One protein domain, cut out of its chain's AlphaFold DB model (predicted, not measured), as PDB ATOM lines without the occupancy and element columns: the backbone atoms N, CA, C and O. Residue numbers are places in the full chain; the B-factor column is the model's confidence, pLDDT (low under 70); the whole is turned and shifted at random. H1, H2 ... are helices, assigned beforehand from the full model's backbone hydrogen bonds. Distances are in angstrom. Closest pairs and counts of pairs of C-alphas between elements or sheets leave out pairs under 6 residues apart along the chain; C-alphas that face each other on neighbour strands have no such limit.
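AT A GLANCE: This is residues 7 to 129 of the 169 residues of an uncharacterized protein of Morella rubra (UniProt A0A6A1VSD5). A long helix, H2, is the spine of an elongated, open model, with a helical hairpin, H3 and H4, packed at its last residues and H1 crossing near its middle. Residues 24 to 48 swing out in a wide, free loop beyond the other end of H2, and residues 119 to 129 stick out with most of H5. The printed part has 123 residues with five named helices, H1 to H5 in chain order, and no named strand; the class is all helix. It is only just loose, close to extended, with a radius of gyration of the C-alphas of 20.1 A and spans of 62 by 37 by 26 A.

IN THESE COORDINATES: H2, residues 55 to 80, is 36.5 A long and begins at C-alpha 55 (275.462, 343.164, 299.440). H1, residues 7 to 21, measures 20.8 A from C-alpha 7 (261.437, 329.604, 298.927). H3 is residues 86 to 91, 9.0 A; H4 is residues 99 to 110, 16.6 A. H5, residues 112 to 126, is 21.0 A long and ends at C-alpha 126 (289.833, 323.128, 271.655).

HOW THE PARTS SIT: H2, with residues 73 to 80 alone, touches residues 105 to 109 of H4, about perpendicular at 74 degrees; the closest C-alphas, Phe 80 and Cys 106, are 7.1 A apart. H3 and H4 touch as a hairpin, a shallow tilt of 22 degrees, opposite ways, closest at C-alphas 86 and 106, 6.1 A. H1 is close to but not clearly touching H2, C-alphas 15 and 66 being closest at 7.6 A. H5 is apart from H2. Every O i to N i+4 pair is within hydrogen-bond range in H2, H4 and H5; H1 has 10 of 11 and H3 1 of 2.

THE WHOLE: The C-alphas farthest apart, Pro 38 and Glu 88, are 62.7 A apart. The printed part has no cut; H1 to H2 is a long link of 33 residues. Residues 7 to 47 have pLDDT under 70.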
ATOM      1  N   ARG A   7     260.268 328.717 299.078       32.47
ATOM      2  CA  ARG A   7     261.437 329.604 298.927       32.47
ATOM      3  C   ARG A   7     262.742 328.871 298.589       32.47
ATOM      4  O   ARG A   7     263.579 329.436 297.895       32.47
ATOM      5  N   LEU A   8     262.911 327.620 299.024       31.31
ATOM      6  CA  LEU A   8     264.079 326.799 298.680       31.31
ATOM      7  C   LEU A   8     263.992 326.242 297.253       31.31
ATOM      8  O   LEU A   8     265.022 326.117 296.599       31.31
ATOM      9  N   ARG A   9     262.780 325.973 296.738       33.28
ATOM     10  CA  ARG A   9     262.576 325.614 295.319       33.28
ATOM     11  C   ARG A   9     262.916 326.781 294.391       33.28
ATOM     12  O   ARG A   9     263.650 326.581 293.429       33.28
ATOM     13  N   ALA A  10     262.482 327.991 294.746       35.38
ATOM     14  CA  ALA A  10     262.775 329.200 293.977       35.38
ATOM     15  C   ALA A  10     264.284 329.483 293.863       35.38
ATOM     16  O   ALA A  10     264.756 329.839 292.792       35.38
ATOM     17  N   GLY A  11     265.076 329.254 294.918       35.62
ATOM     18  CA  GLY A  11     266.528 329.474 294.862       35.62
ATOM     19  C   GLY A  11     267.273 328.544 293.892       35.62
ATOM     20  O   GLY A  11     268.284 328.933 293.310       35.62
ATOM     21  N   VAL A  12     266.769 327.322 293.689       43.72
ATOM     22  CA  VAL A  12     267.369 326.347 292.762       43.72
ATOM     23  C   VAL A  12     266.943 326.633 291.319       43.72
ATOM     24  O   VAL A  12     267.769 326.511 290.417       43.72
ATOM     25  N   GLU A  13     265.699 327.071 291.103       39.34
ATOM     26  CA  GLU A  13     265.203 327.507 289.790       39.34
ATOM     27  C   GLU A  13     265.823 328.842 289.344       39.34
ATOM     28  O   GLU A  13     266.191 328.979 288.182       39.34
ATOM     29  N   GLU A  14     266.073 329.783 290.258       40.44
ATOM     30  CA  GLU A  14     266.810 331.023 289.971       40.44
ATOM     31  C   GLU A  14     268.277 330.743 289.613       40.44
ATOM     32  O   GLU A  14     268.808 331.315 288.664       40.44
ATOM     33  N   ALA A  15     268.942 329.803 290.297       44.75
ATOM     34  CA  ALA A  15     270.291 329.371 289.920       44.75
ATOM     35  C   ALA A  15     270.316 328.618 288.573       44.75
ATOM     36  O   ALA A  15     271.314 328.670 287.847       44.75
ATOM     37  N   PHE A  16     269.226 327.929 288.228       42.94
ATOM     38  CA  PHE A  16     269.032 327.258 286.944       42.94
ATOM     39  C   PHE A  16     268.835 328.278 285.808       42.94
ATOM     40  O   PHE A  16     269.563 328.221 284.814       42.94
ATOM     41  N   LEU A  17     267.981 329.286 286.016       44.12
ATOM     42  CA  LEU A  17     267.707 330.384 285.081       44.12
ATOM     43  C   LEU A  17     268.890 331.355 284.920       44.12
ATOM     44  O   LEU A  17     269.216 331.749 283.800       44.12
ATOM     45  N   LEU A  18     269.616 331.683 285.995       45.66
ATOM     46  CA  LEU A  18     270.848 332.487 285.930       45.66
ATOM     47  C   LEU A  18     271.964 331.780 285.146       45.66
ATOM     48  O   LEU A  18     272.824 332.432 284.550       45.66
ATOM     49  N   LEU A  19     271.946 330.445 285.098       48.69
ATOM     50  CA  LEU A  19     272.848 329.668 284.252       48.69
ATOM     51  C   LEU A  19     272.354 329.571 282.796       48.69
ATOM     52  O   LEU A  19     273.171 329.379 281.894       48.69
ATOM     53  N   GLU A  20     271.049 329.721 282.555       47.56
ATOM     54  CA  GLU A  20     270.439 329.745 281.218       47.56
ATOM     55  C   GLU A  20     270.536 331.111 280.525       47.56
ATOM     56  O   GLU A  20     270.632 331.148 279.298       47.56
ATOM     57  N   LEU A  21     270.634 332.210 281.282       41.66
ATOM     58  CA  LEU A  21     270.808 333.570 280.751       41.66
ATOM     59  C   LEU A  21     272.270 334.058 280.700       41.66
ATOM     60  O   LEU A  21     272.565 335.053 280.043       41.66
ATOM     61  N   GLY A  22     273.226 333.335 281.293       37.66
ATOM     62  CA  GLY A  22     274.654 333.705 281.322       37.66
ATOM     63  C   GLY A  22     275.428 333.555 279.996       37.66
ATOM     64  O   GLY A  22     276.649 333.402 280.015       37.66
ATOM     65  N   GLY A  23     274.733 333.537 278.855       39.56
ATOM     66  CA  GLY A  23     275.296 333.388 277.507       39.56
ATOM     67  C   GLY A  23     275.423 334.685 276.701       39.56
ATOM     68  O   GLY A  23     275.843 334.629 275.548       39.56
ATOM     69  N   GLN A  24     275.083 335.841 277.274       31.42
ATOM     70  CA  GLN A  24     275.376 337.147 276.685       31.42
ATOM     71  C   GLN A  24     276.238 337.947 277.655       31.42
ATOM     72  O   GLN A  24     275.828 338.275 278.763       31.42
ATOM     73  N   ASN A  25     277.466 338.227 277.228       35.72
ATOM     74  CA  ASN A  25     278.319 339.217 277.862       35.72
ATOM     75  C   ASN A  25     277.676 340.588 277.579       35.72
ATOM     76  O   ASN A  25     277.559 340.928 276.396       35.72
ATOM     77  N   PRO A  26     277.197 341.347 278.580       36.19
ATOM     78  CA  PRO A  26     276.713 342.695 278.317       36.19
ATOM     79  C   PRO A  26     277.876 343.554 277.785       36.19
ATOM     80  O   PRO A  26     279.026 343.345 278.190       36.19
ATOM     81  N   PRO A  27     277.621 344.494 276.857       30.22
ATOM     82  CA  PRO A  27     278.649 345.418 276.397       30.22
ATOM     83  C   PRO A  27     279.218 346.189 277.592       30.22
ATOM     84  O   PRO A  27     278.477 346.571 278.498       30.22
ATOM     85  N   ALA A  28     280.540 346.376 277.593       35.78
ATOM     86  CA  ALA A  28     281.263 347.090 278.637       35.78
ATOM     87  C   ALA A  28     280.610 348.456 278.893       35.78
ATOM     88  O   ALA A  28     280.648 349.334 278.032       35.78
ATOM     89  N   ALA A  29     279.987 348.604 280.063       34.75
ATOM     90  CA  ALA A  29     279.518 349.892 280.536       34.75
ATOM     91  C   ALA A  29     280.731 350.751 280.907       34.75
ATOM     92  O   ALA A  29     281.685 350.283 281.533       34.75
ATOM     93  N   ASP A  30     280.666 351.989 280.442       33.28
ATOM     94  CA  ASP A  30     281.700 353.006 280.493       33.28
ATOM     95  C   ASP A  30     282.154 353.315 281.929       33.28
ATOM     96  O   ASP A  30     281.388 353.213 282.892       33.28
ATOM     97  N   GLY A  31     283.428 353.671 282.068       45.16
ATOM     98  CA  GLY A  31     284.100 353.864 283.348       45.16
ATOM     99  C   GLY A  31     283.579 355.075 284.120       45.16
ATOM    100  O   GLY A  31     284.109 356.174 283.991       45.16
ATOM    101  N   GLY A  32     282.593 354.860 284.991       29.59
ATOM    102  CA  GLY A  32     282.226 355.797 286.052       29.59
ATOM    103  C   GLY A  32     283.166 355.650 287.249       29.59
ATOM    104  O   GLY A  32     283.122 354.649 287.961       29.59
ATOM    105  N   GLY A  33     284.046 356.631 287.455       34.06
ATOM    106  CA  GLY A  33     284.989 356.667 288.570       34.06
ATOM    107  C   GLY A  33     284.294 356.671 289.935       34.06
ATOM    108  O   GLY A  33     283.438 357.508 290.209       34.06
ATOM    109  N   LEU A  34     284.707 355.754 290.810       39.53
ATOM    110  CA  LEU A  34     284.328 355.743 292.220       39.53
ATOM    111  C   LEU A  34     285.029 356.907 292.934       39.53
ATOM    112  O   LEU A  34     286.196 356.800 293.316       39.53
ATOM    113  N   HIS A  35     284.323 358.023 293.110       44.16
ATOM    114  CA  HIS A  35     284.699 359.027 294.101       44.16
ATOM    115  C   HIS A  35     284.431 358.425 295.486       44.16
ATOM    116  O   HIS A  35     283.302 358.052 295.801       44.16
ATOM    117  N   ARG A  36     285.488 358.249 296.283       43.38
ATOM    118  CA  ARG A  36     285.402 357.690 297.634       43.38
ATOM    119  C   ARG A  36     285.044 358.823 298.593       43.38
ATOM    120  O   ARG A  36     285.852 359.729 298.781       43.38
ATOM    121  N   ASP A  37     283.850 358.771 299.165       36.16
ATOM    122  CA  ASP A  37     283.423 359.689 300.222       36.16
ATOM    123  C   ASP A  37     284.261 359.435 301.502       36.16
ATOM    124  O   ASP A  37     284.474 358.266 301.844       36.16
ATOM    125  N   PRO A  38     284.785 360.451 302.224       40.72
ATOM    126  CA  PRO A  38     285.755 360.239 303.308       40.72
ATOM    127  C   PRO A  38     285.162 359.764 304.645       40.72
ATOM    128  O   PRO A  38     285.902 359.647 305.620       40.72
ATOM    129  N   SER A  39     283.859 359.492 304.723       43.84
ATOM    130  CA  SER A  39     283.150 359.362 306.007       43.84
ATOM    131  C   SER A  39     282.851 357.925 306.454       43.84
ATOM    132  O   SER A  39     282.000 357.724 307.316       43.84
ATOM    133  N   THR A  40     283.515 356.899 305.910       47.03
ATOM    134  CA  THR A  40     283.327 355.529 306.418       47.03
ATOM    135  C   THR A  40     284.150 355.321 307.686       47.03
ATOM    136  O   THR A  40     285.370 355.148 307.641       47.03
ATOM    137  N   GLU A  41     283.455 355.368 308.821       46.53
ATOM    138  CA  GLU A  41     283.961 355.031 310.146       46.53
ATOM    139  C   GLU A  41     284.741 353.707 310.147       46.53
ATOM    140  O   GLU A  41     284.425 352.750 309.437       46.53
ATOM    141  N   LYS A  42     285.801 353.671 310.962       50.59
ATOM    142  CA  LYS A  42     286.660 352.504 311.180       50.59
ATOM    143  C   LYS A  42     285.835 351.317 311.697       50.59
ATOM    144  O   LYS A  42     285.584 351.225 312.894       50.59
ATOM    145  N   GLY A  43     285.508 350.376 310.815       45.03
ATOM    146  CA  GLY A  43     285.088 349.030 311.196       45.03
ATOM    147  C   GLY A  43     286.270 348.260 311.783       45.03
ATOM    148  O   GLY A  43     287.230 347.939 311.083       45.03
ATOM    149  N   SER A  44     286.229 348.044 313.092       58.06
ATOM    150  CA  SER A  44     287.162 347.234 313.867       58.06
ATOM    151  C   SER A  44     286.852 345.740 313.739       58.06
ATOM    152  O   SER A  44     285.714 345.350 313.971       58.06
ATOM    153  N   GLY A  45     287.888 344.927 313.514       54.34
ATOM    154  CA  GLY A  45     287.864 343.468 313.682       54.34
ATOM    155  C   GLY A  45     287.421 342.701 312.437       54.34
ATOM    156  O   GLY A  45     286.467 343.092 311.775       54.34
ATOM    157  N   ASP A  46     288.128 341.615 312.120       65.38
ATOM    158  CA  ASP A  46     287.658 340.616 311.162       65.38
ATOM    159  C   ASP A  46     286.302 340.084 311.653       65.38
ATOM    160  O   ASP A  46     286.234 339.299 312.601       65.38
ATOM    161  N   ASP A  47     285.220 340.576 311.056       68.94
ATOM    162  CA  ASP A  47     283.866 340.138 311.361       68.94
ATOM    163  C   ASP A  47     283.590 338.844 310.588       68.94
ATOM    164  O   ASP A  47     283.431 338.842 309.365       68.94
ATOM    165  N   PHE A  48     283.625 337.721 311.305       75.50
ATOM    166  CA  PHE A  48     283.324 336.395 310.765       75.50
ATOM    167  C   PHE A  48     281.813 336.137 310.651       75.50
ATOM    168  O   PHE A  48     281.415 335.054 310.212       75.50
ATOM    169  N   GLU A  49     280.968 337.089 311.054       84.38
ATOM    170  CA  GLU A  49     279.521 336.950 310.976       84.38
ATOM    171  C   GLU A  49     279.010 337.297 309.569       84.38
ATOM    172  O   GLU A  49     279.362 338.312 308.968       84.38
ATOM    173  N   LEU A  50     278.170 336.416 309.012       84.38
ATOM    174  CA  LEU A  50     277.533 336.637 307.715       84.38
ATOM    175  C   LEU A  50     276.326 337.561 307.885       84.38
ATOM    176  O   LEU A  50     275.297 337.153 308.430       84.38
ATOM    177  N   ASN A  51     276.421 338.774 307.349       88.94
ATOM    178  CA  ASN A  51     275.325 339.725 307.314       88.94
ATOM    179  C   ASN A  51     274.623 339.678 305.951       88.94
ATOM    180  O   ASN A  51     275.066 340.275 304.972       88.94
ATOM    181  N   TYR A  52     273.472 339.007 305.889       84.94
ATOM    182  CA  TYR A  52     272.707 338.862 304.648       84.94
ATOM    183  C   TYR A  52     272.069 340.161 304.127       84.94
ATOM    184  O   TYR A  52     271.647 340.183 302.971       84.94
ATOM    185  N   ASP A  53     272.038 341.249 304.898       89.50
ATOM    186  CA  ASP A  53     271.613 342.557 304.387       89.50
ATOM    187  C   ASP A  53     272.749 343.237 303.600       89.50
ATOM    188  O   ASP A  53     272.505 343.933 302.603       89.50
ATOM    189  N   ARG A  54     274.011 342.951 303.958       91.00
ATOM    190  CA  ARG A  54     275.198 343.437 303.244       91.00
ATOM    191  C   ARG A  54     275.290 342.786 301.862       91.00
ATOM    192  O   ARG A  54     275.282 341.566 301.708       91.00
ATOM    193  N   GLN A  55     275.388 343.622 300.830       90.19
ATOM    194  CA  GLN A  55     275.462 343.164 299.440       90.19
ATOM    195  C   GLN A  55     276.692 342.272 299.193       90.19
ATOM    196  O   GLN A  55     276.569 341.223 298.566       90.19
ATOM    197  N   GLU A  56     277.852 342.647 299.737       88.31
ATOM    198  CA  GLU A  56     279.117 341.917 299.564       88.31
ATOM    199  C   GLU A  56     279.052 340.479 300.111       88.31
ATOM    200  O   GLU A  56     279.573 339.543 299.496       88.31
ATOM    201  N   ASP A  57     278.343 340.275 301.224       89.62
ATOM    202  CA  ASP A  57     278.176 338.955 301.841       89.62
ATOM    203  C   ASP A  57     277.258 338.081 300.999       89.62
ATOM    204  O   ASP A  57     277.578 336.923 300.720       89.62
ATOM    205  N   ARG A  58     276.145 338.651 300.519       91.06
ATOM    206  CA  ARG A  58     275.239 337.963 299.591       91.06
ATOM    207  C   ARG A  58     275.960 337.541 298.317       91.06
ATOM    208  O   ARG A  58     275.805 336.403 297.877       91.06
ATOM    209  N   GLU A  59     276.764 338.424 297.731       90.06
ATOM    210  CA  GLU A  59     277.555 338.122 296.535       90.06
ATOM    211  C   GLU A  59     278.585 337.021 296.792       90.06
ATOM    212  O   GLU A  59     278.718 336.093 295.987       90.06
ATOM    213  N   THR A  60     279.265 337.075 297.936       90.81
ATOM    214  CA  THR A  60     280.257 336.074 298.333       90.81
ATOM    215  C   THR A  60     279.617 334.700 298.516       90.81
ATOM    216  O   THR A  60     280.074 333.721 297.918       90.81
ATOM    217  N   VAL A  61     278.517 334.619 299.270       89.94
ATOM    218  CA  VAL A  61     277.766 333.371 299.475       89.94
ATOM    219  C   VAL A  61     277.268 332.824 298.137       89.94
ATOM    220  O   VAL A  61     277.503 331.653 297.830       89.94
ATOM    221  N   ASN A  62     276.658 333.664 297.297       90.94
ATOM    222  CA  ASN A  62     276.181 333.252 295.978       90.94
ATOM    223  C   ASN A  62     277.319 332.745 295.086       90.94
ATOM    224  O   ASN A  62     277.157 331.744 294.393       90.94
ATOM    225  N   SER A  63     278.485 333.390 295.114       88.31
ATOM    226  CA  SER A  63     279.663 332.963 294.356       88.31
ATOM    227  C   SER A  63     280.140 331.570 294.780       88.31
ATOM    228  O   SER A  63     280.338 330.692 293.931       88.31
ATOM    229  N   ILE A  64     280.249 331.329 296.091       91.31
ATOM    230  CA  ILE A  64     280.665 330.037 296.656       91.31
ATOM    231  C   ILE A  64     279.650 328.945 296.306       91.31
ATOM    232  O   ILE A  64     280.029 327.889 295.787       91.31
ATOM    233  N   MET A  65     278.362 329.212 296.527       92.75
ATOM    234  CA  MET A  65     277.285 328.270 296.221       92.75
ATOM    235  C   MET A  65     277.232 327.946 294.726       92.75
ATOM    236  O   MET A  65     277.161 326.778 294.344       92.75
ATOM    237  N   ASN A  66     277.380 328.953 293.861       90.50
ATOM    238  CA  ASN A  66     277.431 328.761 292.414       90.50
ATOM    239  C   ASN A  66     278.630 327.909 291.984       90.50
ATOM    240  O   ASN A  66     278.496 327.053 291.105       90.50
ATOM    241  N   ALA A  67     279.808 328.113 292.578       88.88
ATOM    242  CA  ALA A  67     280.985 327.299 292.289       88.88
ATOM    243  C   ALA A  67     280.784 325.839 292.730       88.88
ATOM    244  O   ALA A  67     281.077 324.914 291.965       88.88
ATOM    245  N   ALA A  68     280.238 325.623 293.930       91.56
ATOM    246  CA  ALA A  68     279.909 324.294 294.440       91.56
ATOM    247  C   ALA A  68     278.891 323.581 293.537       91.56
ATOM    248  O   ALA A  68     279.121 322.439 293.128       91.56
ATOM    249  N   PHE A  69     277.825 324.280 293.136       90.00
ATOM    250  CA  PHE A  69     276.804 323.749 292.240       90.00
ATOM    251  C   PHE A  69     277.369 323.391 290.861       90.00
ATOM    252  O   PHE A  69     277.148 322.281 290.377       90.00
ATOM    253  N   LYS A  70     278.168 324.274 290.242       88.88
ATOM    254  CA  LYS A  70     278.834 323.996 288.955       88.88
ATOM    255  C   LYS A  70     279.697 322.734 289.029       88.88
ATOM    256  O   LYS A  70     279.647 321.900 288.124       88.88
ATOM    257  N   ASN A  71     280.450 322.565 290.116       89.88
ATOM    258  CA  ASN A  71     281.268 321.374 290.339       89.88
ATOM    259  C   ASN A  71     280.420 320.110 290.528       89.88
ATOM    260  O   ASN A  71     280.737 319.072 289.944       89.88
ATOM    261  N   HIS A  72     279.341 320.184 291.309       91.06
ATOM    262  CA  HIS A  72     278.419 319.065 291.503       91.06
ATOM    263  C   HIS A  72     277.741 318.663 290.182       91.06
ATOM    264  O   HIS A  72     277.847 317.510 289.765       91.06
ATOM    265  N   LYS A  73     277.176 319.625 289.441       91.38
ATOM    266  CA  LYS A  73     276.590 319.407 288.109       91.38
ATOM    267  C   LYS A  73     277.587 318.772 287.134       91.38
ATOM    268  O   LYS A  73     277.225 317.867 286.387       91.38
ATOM    269  N   ALA A  74     278.855 319.190 287.157       91.38
ATOM    270  CA  ALA A  74     279.896 318.584 286.326       91.38
ATOM    271  C   ALA A  74     280.176 317.113 286.695       91.38
ATOM    272  O   ALA A  74     280.434 316.302 285.803       91.38
ATOM    273  N   LYS A  75     280.112 316.745 287.984       94.38
ATOM    274  CA  LYS A  75     280.218 315.343 288.429       94.38
ATOM    275  C   LYS A  75     279.022 314.519 287.950       94.38
ATOM    276  O   LYS A  75     279.227 313.446 287.385       94.38
ATOM    277  N   LEU A  76     277.808 315.052 288.092       95.38
ATOM    278  CA  LEU A  76     276.585 314.407 287.608       95.38
ATOM    279  C   LEU A  76     276.621 314.175 286.099       95.38
ATOM    280  O   LEU A  76     276.338 313.074 285.642       95.38
ATOM    281  N   TYR A  77     277.056 315.169 285.323       94.25
ATOM    282  CA  TYR A  77     277.180 315.028 283.873       94.25
ATOM    283  C   TYR A  77     278.201 313.951 283.471       94.25
ATOM    284  O   TYR A  77     277.957 313.167 282.556       94.25
ATOM    285  N   LYS A  78     279.338 313.862 284.176       95.25
ATOM    286  CA  LYS A  78     280.321 312.785 283.959       95.25
ATOM    287  C   LYS A  78     279.740 311.405 284.245       95.25
ATOM    288  O   LYS A  78     280.105 310.453 283.565       95.25
ATOM    289  N   HIS A  79     278.882 311.292 285.257       96.00
ATOM    290  CA  HIS A  79     278.192 310.046 285.570       96.00
ATOM    291  C   HIS A  79     277.150 309.698 284.505       96.00
ATOM    292  O   HIS A  79     277.194 308.599 283.969       96.00
ATOM    293  N   PHE A  80     276.310 310.663 284.120       95.81
ATOM    294  CA  PHE A  80     275.311 310.532 283.055       95.81
ATOM    295  C   PHE A  80     275.919 310.029 281.737       95.81
ATOM    296  O   PHE A  80     275.392 309.113 281.118       95.81
ATOM    297  N   LYS A  81     277.078 310.570 281.336       95.06
ATOM    298  CA  LYS A  81     277.749 310.223 280.070       95.06
ATOM    299  C   LYS A  81     278.232 308.762 279.983       95.06
ATOM    300  O   LYS A  81     278.672 308.338 278.921       95.06
ATOM    301  N   LYS A  82     278.208 308.000 281.080       96.50
ATOM    302  CA  LYS A  82     278.557 306.569 281.064       96.50
ATOM    303  C   LYS A  82     277.469 305.705 280.423       96.50
ATOM    304  O   LYS A  82     277.765 304.575 280.055       96.50
ATOM    305  N   PHE A  83     276.254 306.233 280.306       95.50
ATOM    306  CA  PHE A  83     275.083 305.529 279.794       95.50
ATOM    307  C   PHE A  83     274.776 305.968 278.361       95.50
ATOM    308  O   PHE A  83     275.082 307.097 277.965       95.50
ATOM    309  N   GLY A  84     274.180 305.072 277.574       91.56
ATOM    310  CA  GLY A  84     273.857 305.325 276.169       91.56
ATOM    311  C   GLY A  84     272.548 306.088 275.970       91.56
ATOM    312  O   GLY A  84     272.327 306.661 274.905       91.56
ATOM    313  N   SER A  85     271.680 306.113 276.984       94.06
ATOM    314  CA  SER A  85     270.368 306.759 276.916       94.06
ATOM    315  C   SER A  85     269.963 307.420 278.235       94.06
ATOM    316  O   SER A  85     270.484 307.095 279.305       94.06
ATOM    317  N   LYS A  86     268.991 308.339 278.153       94.50
ATOM    318  CA  LYS A  86     268.371 308.970 279.328       94.50
ATOM    319  C   LYS A  86     267.739 307.928 280.252       94.50
ATOM    320  O   LYS A  86     267.954 307.981 281.458       94.50
ATOM    321  N   ASP A  87     266.991 306.990 279.681       95.75
ATOM    322  CA  ASP A  87     266.223 306.003 280.441       95.75
ATOM    323  C   ASP A  87     267.138 305.033 281.193       95.75
ATOM    324  O   ASP A  87     266.893 304.732 282.359       95.75
ATOM    325  N   GLU A  88     268.246 304.623 280.570       96.25
ATOM    326  CA  GLU A  88     269.299 303.856 281.239       96.25
ATOM    327  C   GLU A  88     269.923 304.668 282.386       96.25
ATOM    328  O   GLU A  88     270.007 304.190 283.516       96.25
ATOM    329  N   ALA A  89     270.288 305.931 282.141       96.31
ATOM    330  CA  ALA A  89     270.881 306.786 283.168       96.31
ATOM    331  C   ALA A  89     269.958 306.999 284.385       96.31
ATOM    332  O   ALA A  89     270.435 307.065 285.522       96.31
ATOM    333  N   LEU A  90     268.639 307.082 284.177       96.38
ATOM    334  CA  LEU A  90     267.655 307.235 285.255       96.38
ATOM    335  C   LEU A  90     267.660 306.054 286.236       96.38
ATOM    336  O   LEU A  90     267.471 306.275 287.432       96.38
ATOM    337  N   GLN A  91     267.960 304.838 285.770       96.00
ATOM    338  CA  GLN A  91     268.083 303.650 286.629       96.00
ATOM    339  C   GLN A  91     269.368 303.645 287.469       96.00
ATOM    340  O   GLN A  91     269.461 302.952 288.481       96.00
ATOM    341  N   HIS A  92     270.359 304.450 287.088       95.19
ATOM    342  CA  HIS A  92     271.678 304.480 287.712       95.19
ATOM    343  C   HIS A  92     271.942 305.789 288.461       95.19
ATOM    344  O   HIS A  92     272.971 306.441 288.269       95.19
ATOM    345  N   ARG A  93     271.027 306.181 289.351       95.06
ATOM    346  CA  ARG A  93     271.185 307.378 290.190       95.06
ATOM    347  C   ARG A  93     272.406 307.274 291.131       95.06
ATOM    348  O   ARG A  93     272.540 306.268 291.830       95.06
ATOM    349  N   PRO A  94     273.252 308.319 291.238       93.69
ATOM    350  CA  PRO A  94     274.266 308.419 292.291       93.69
ATOM    351  C   PRO A  94     273.667 308.384 293.707       93.69
ATOM    352  O   PRO A  94     272.592 308.929 293.950       93.69
ATOM    353  N   VAL A  95     274.372 307.773 294.664       91.94
ATOM    354  CA  VAL A  95     273.897 307.631 296.059       91.94
ATOM    355  C   VAL A  95     273.789 308.982 296.775       91.94
ATOM    356  O   VAL A  95     272.910 309.177 297.607       91.94
ATOM    357  N   ASP A  96     274.663 309.924 296.431       90.00
ATOM    358  CA  ASP A  96     274.777 311.253 297.037       90.00
ATOM    359  C   ASP A  96     273.822 312.297 296.428       90.00
ATOM    360  O   ASP A  96     273.947 313.487 296.710       90.00
ATOM    361  N   THR A  97     272.880 311.879 295.577       90.94
ATOM    362  CA  THR A  97     271.979 312.778 294.841       90.94
ATOM    363  C   THR A  97     270.520 312.364 295.032       90.94
ATOM    364  O   THR A  97     270.185 311.182 294.955       90.94
ATOM    365  N   SER A  98     269.628 313.334 295.266       92.12
ATOM    366  CA  SER A  98     268.189 313.055 295.393       92.12
ATOM    367  C   SER A  98     267.584 312.541 294.079       92.12
ATOM    368  O   SER A  98     268.142 312.751 292.996       92.12
ATOM    369  N   VAL A  99     266.437 311.851 294.163       91.56
ATOM    370  CA  VAL A  99     265.727 311.349 292.969       91.56
ATOM    371  C   VAL A  99     265.380 312.512 292.045       91.56
ATOM    372  O   VAL A  99     265.678 312.479 290.856       91.56
ATOM    373  N   GLU A 100     264.781 313.553 292.611       92.81
ATOM    374  CA  GLU A 100     264.205 314.681 291.890       92.81
ATOM    375  C   GLU A 100     265.295 315.461 291.155       92.81
ATOM    376  O   GLU A 100     265.167 315.741 289.963       92.81
ATOM    377  N   ASN A 101     266.414 315.735 291.835       90.50
ATOM    378  CA  ASN A 101     267.546 316.434 291.234       90.50
ATOM    379  C   ASN A 101     268.187 315.602 290.122       90.50
ATOM    380  O   ASN A 101     268.602 316.162 289.106       90.50
ATOM    381  N   TRP A 102     268.268 314.277 290.290       95.25
ATOM    382  CA  TRP A 102     268.804 313.403 289.250       95.25
ATOM    383  C   TRP A 102     267.911 313.378 288.012       95.25
ATOM    384  O   TRP A 102     268.423 313.559 286.909       95.25
ATOM    385  N   ILE A 103     266.593 313.245 288.187       94.94
ATOM    386  CA  ILE A 103     265.623 313.306 287.084       94.94
ATOM    387  C   ILE A 103     265.761 314.633 286.331       94.94
ATOM    388  O   ILE A 103     265.926 314.627 285.112       94.94
ATOM    389  N   ALA A 104     265.773 315.760 287.050       93.38
ATOM    390  CA  ALA A 104     265.922 317.083 286.445       93.38
ATOM    391  C   ALA A 104     267.248 317.230 285.672       93.38
ATOM    392  O   ALA A 104     267.276 317.786 284.573       93.38
ATOM    393  N   CYS A 105     268.349 316.689 286.206       93.19
ATOM    394  CA  CYS A 105     269.640 316.685 285.520       93.19
ATOM    395  C   CYS A 105     269.624 315.819 284.256       93.19
ATOM    396  O   CYS A 105     270.101 316.266 283.216       93.19
ATOM    397  N   CYS A 106     269.072 314.605 284.323       94.75
ATOM    398  CA  CYS A 106     268.950 313.713 283.170       94.75
ATOM    399  C   CYS A 106     268.108 314.335 282.056       94.75
ATOM    400  O   CYS A 106     268.486 314.237 280.886       94.75
ATOM    401  N   GLU A 107     267.010 315.005 282.409       95.62
ATOM    402  CA  GLU A 107     266.180 315.726 281.446       95.62
ATOM    403  C   GLU A 107     266.984 316.849 280.788       95.62
ATOM    404  O   GLU A 107     267.142 316.852 279.567       95.62
ATOM    405  N   LEU A 108     267.610 317.725 281.583       93.81
ATOM    406  CA  LEU A 108     268.454 318.811 281.081       93.81
ATOM    407  C   LEU A 108     269.572 318.310 280.153       93.81
ATOM    408  O   LEU A 108     269.796 318.876 279.085       93.81
ATOM    409  N   PHE A 109     270.306 317.267 280.550       94.44
ATOM    410  CA  PHE A 109     271.444 316.749 279.781       94.44
ATOM    411  C   PHE A 109     271.033 316.080 278.468       94.44
ATOM    412  O   PHE A 109     271.850 315.981 277.545       94.44
ATOM    413  N   SER A 110     269.777 315.646 278.380       95.19
ATOM    414  CA  SER A 110     269.195 315.041 277.184       95.19
ATOM    415  C   SER A 110     268.606 316.072 276.222       95.19
ATOM    416  O   SER A 110     268.329 315.733 275.074       95.19
ATOM    417  N   GLN A 111     268.444 317.330 276.645       94.75
ATOM    418  CA  GLN A 111     267.927 318.380 275.773       94.75
ATOM    419  C   GLN A 111     268.894 318.662 274.610       94.75
ATOM    420  O   GLN A 111     270.069 318.975 274.850       94.75
ATOM    421  N   PRO A 112     268.413 318.670 273.350       94.56
ATOM    422  CA  PRO A 112     269.254 318.960 272.188       94.56
ATOM    423  C   PRO A 112     269.959 320.320 272.276       94.56
ATOM    424  O   PRO A 112     271.135 320.443 271.942       94.56
ATOM    425  N   SER A 113     269.275 321.342 272.801       92.81
ATOM    426  CA  SER A 113     269.833 322.688 272.987       92.81
ATOM    427  C   SER A 113     271.006 322.709 273.976       92.81
ATOM    428  O   SER A 113     271.978 323.446 273.795       92.81
ATOM    429  N   TYR A 114     270.950 321.895 275.033       88.50
ATOM    430  CA  TYR A 114     272.037 321.755 275.998       88.50
ATOM    431  C   TYR A 114     273.230 321.021 275.379       88.50
ATOM    432  O   TYR A 114     274.372 321.472 275.509       88.50
ATOM    433  N   GLN A 115     272.967 319.926 274.665       91.50
ATOM    434  CA  GLN A 115     273.997 319.148 273.982       91.50
ATOM    435  C   GLN A 115     274.727 319.980 272.927       91.50
ATOM    436  O   GLN A 115     275.959 319.973 272.893       91.50
ATOM    437  N   GLU A 116     273.996 320.766 272.138       94.19
ATOM    438  CA  GLU A 116     274.589 321.622 271.114       94.19
ATOM    439  C   GLU A 116     275.461 322.724 271.726       94.19
ATOM    440  O   GLU A 116     276.617 322.896 271.331       94.19
ATOM    441  N   ARG A 117     274.977 323.405 272.775       91.06
ATOM    442  CA  ARG A 117     275.787 324.384 273.522       91.06
ATOM    443  C   ARG A 117     277.059 323.751 274.095       91.06
ATOM    444  O   ARG A 117     278.139 324.333 273.993       91.06
ATOM    445  N   SER A 118     276.953 322.549 274.659       87.50
ATOM    446  CA  SER A 118     278.094 321.802 275.204       87.50
ATOM    447  C   SER A 118     279.120 321.441 274.121       87.50
ATOM    448  O   SER A 118     280.328 321.637 274.304       87.50
ATOM    449  N   ARG A 119     278.649 320.983 272.956       92.00
ATOM    450  CA  ARG A 119     279.478 320.665 271.787       92.00
ATOM    451  C   ARG A 119     280.215 321.902 271.276       92.00
ATOM    452  O   ARG A 119     281.431 321.854 271.088       92.00
ATOM    453  N   ILE A 120     279.510 323.025 271.112       92.06
ATOM    454  CA  ILE A 120     280.100 324.309 270.705       92.06
ATOM    455  C   ILE A 120     281.161 324.757 271.715       92.06
ATOM    456  O   ILE A 120     282.279 325.079 271.318       92.06
ATOM    457  N   ASN A 121     280.859 324.731 273.016       87.75
ATOM    458  CA  ASN A 121     281.806 325.148 274.052       87.75
ATOM    459  C   ASN A 121     283.066 324.265 274.074       87.75
ATOM    460  O   ASN A 121     284.183 324.765 274.192       87.75
ATOM    461  N   THR A 122     282.901 322.954 273.880       89.81
ATOM    462  CA  THR A 122     284.022 322.010 273.755       89.81
ATOM    463  C   THR A 122     284.902 322.356 272.552       89.81
ATOM    464  O   THR A 122     286.122 322.460 272.687       89.81
ATOM    465  N   ASN A 123     284.294 322.626 271.396       91.69
ATOM    466  CA  ASN A 123     285.016 323.041 270.192       91.69
ATOM    467  C   ASN A 123     285.728 324.387 270.377       91.69
ATOM    468  O   ASN A 123     286.870 324.549 269.948       91.69
ATOM    469  N   ASN A 124     285.089 325.349 271.042       91.00
ATOM    470  CA  ASN A 124     285.692 326.643 271.353       91.00
ATOM    471  C   ASN A 124     286.894 326.478 272.285       91.00
ATOM    472  O   ASN A 124     287.937 327.092 272.063       91.00
ATOM    473  N   ARG A 125     286.786 325.594 273.285       88.00
ATOM    474  CA  ARG A 125     287.893 325.279 274.187       88.00
ATOM    475  C   ARG A 125     289.064 324.627 273.453       88.00
ATOM    476  O   ARG A 125     290.202 324.978 273.749       88.00
ATOM    477  N   ALA A 126     288.799 323.748 272.487       92.50
ATOM    478  CA  ALA A 126     289.833 323.128 271.655       92.50
ATOM    479  C   ALA A 126     290.551 324.135 270.734       92.50
ATOM    480  O   ALA A 126     291.724 323.956 270.418       92.50
ATOM    481  N   LYS A 127     289.873 325.219 270.328       91.50
ATOM    482  CA  LYS A 127     290.443 326.297 269.496       91.50
ATOM    483  C   LYS A 127     291.232 327.348 270.290       91.50
ATOM    484  O   LYS A 127     291.835 328.233 269.682       91.50
ATOM    485  N   LEU A 128     291.227 327.290 271.624       88.94
ATOM    486  CA  LEU A 128     291.908 328.268 272.473       88.94
ATOM    487  C   LEU A 128     293.435 328.119 272.351       88.94
ATOM    488  O   LEU A 128     294.017 327.191 272.899       88.94
ATOM    489  N   LYS A 129     294.085 329.048 271.638       89.38
ATOM    490  CA  LYS A 129     295.536 328.995 271.353       89.38
ATOM    491  C   LYS A 129     296.415 329.522 272.485       89.38
ATOM    492  O   LYS A 129     297.532 329.048 272.671       89.38
TER     493      LYS A 129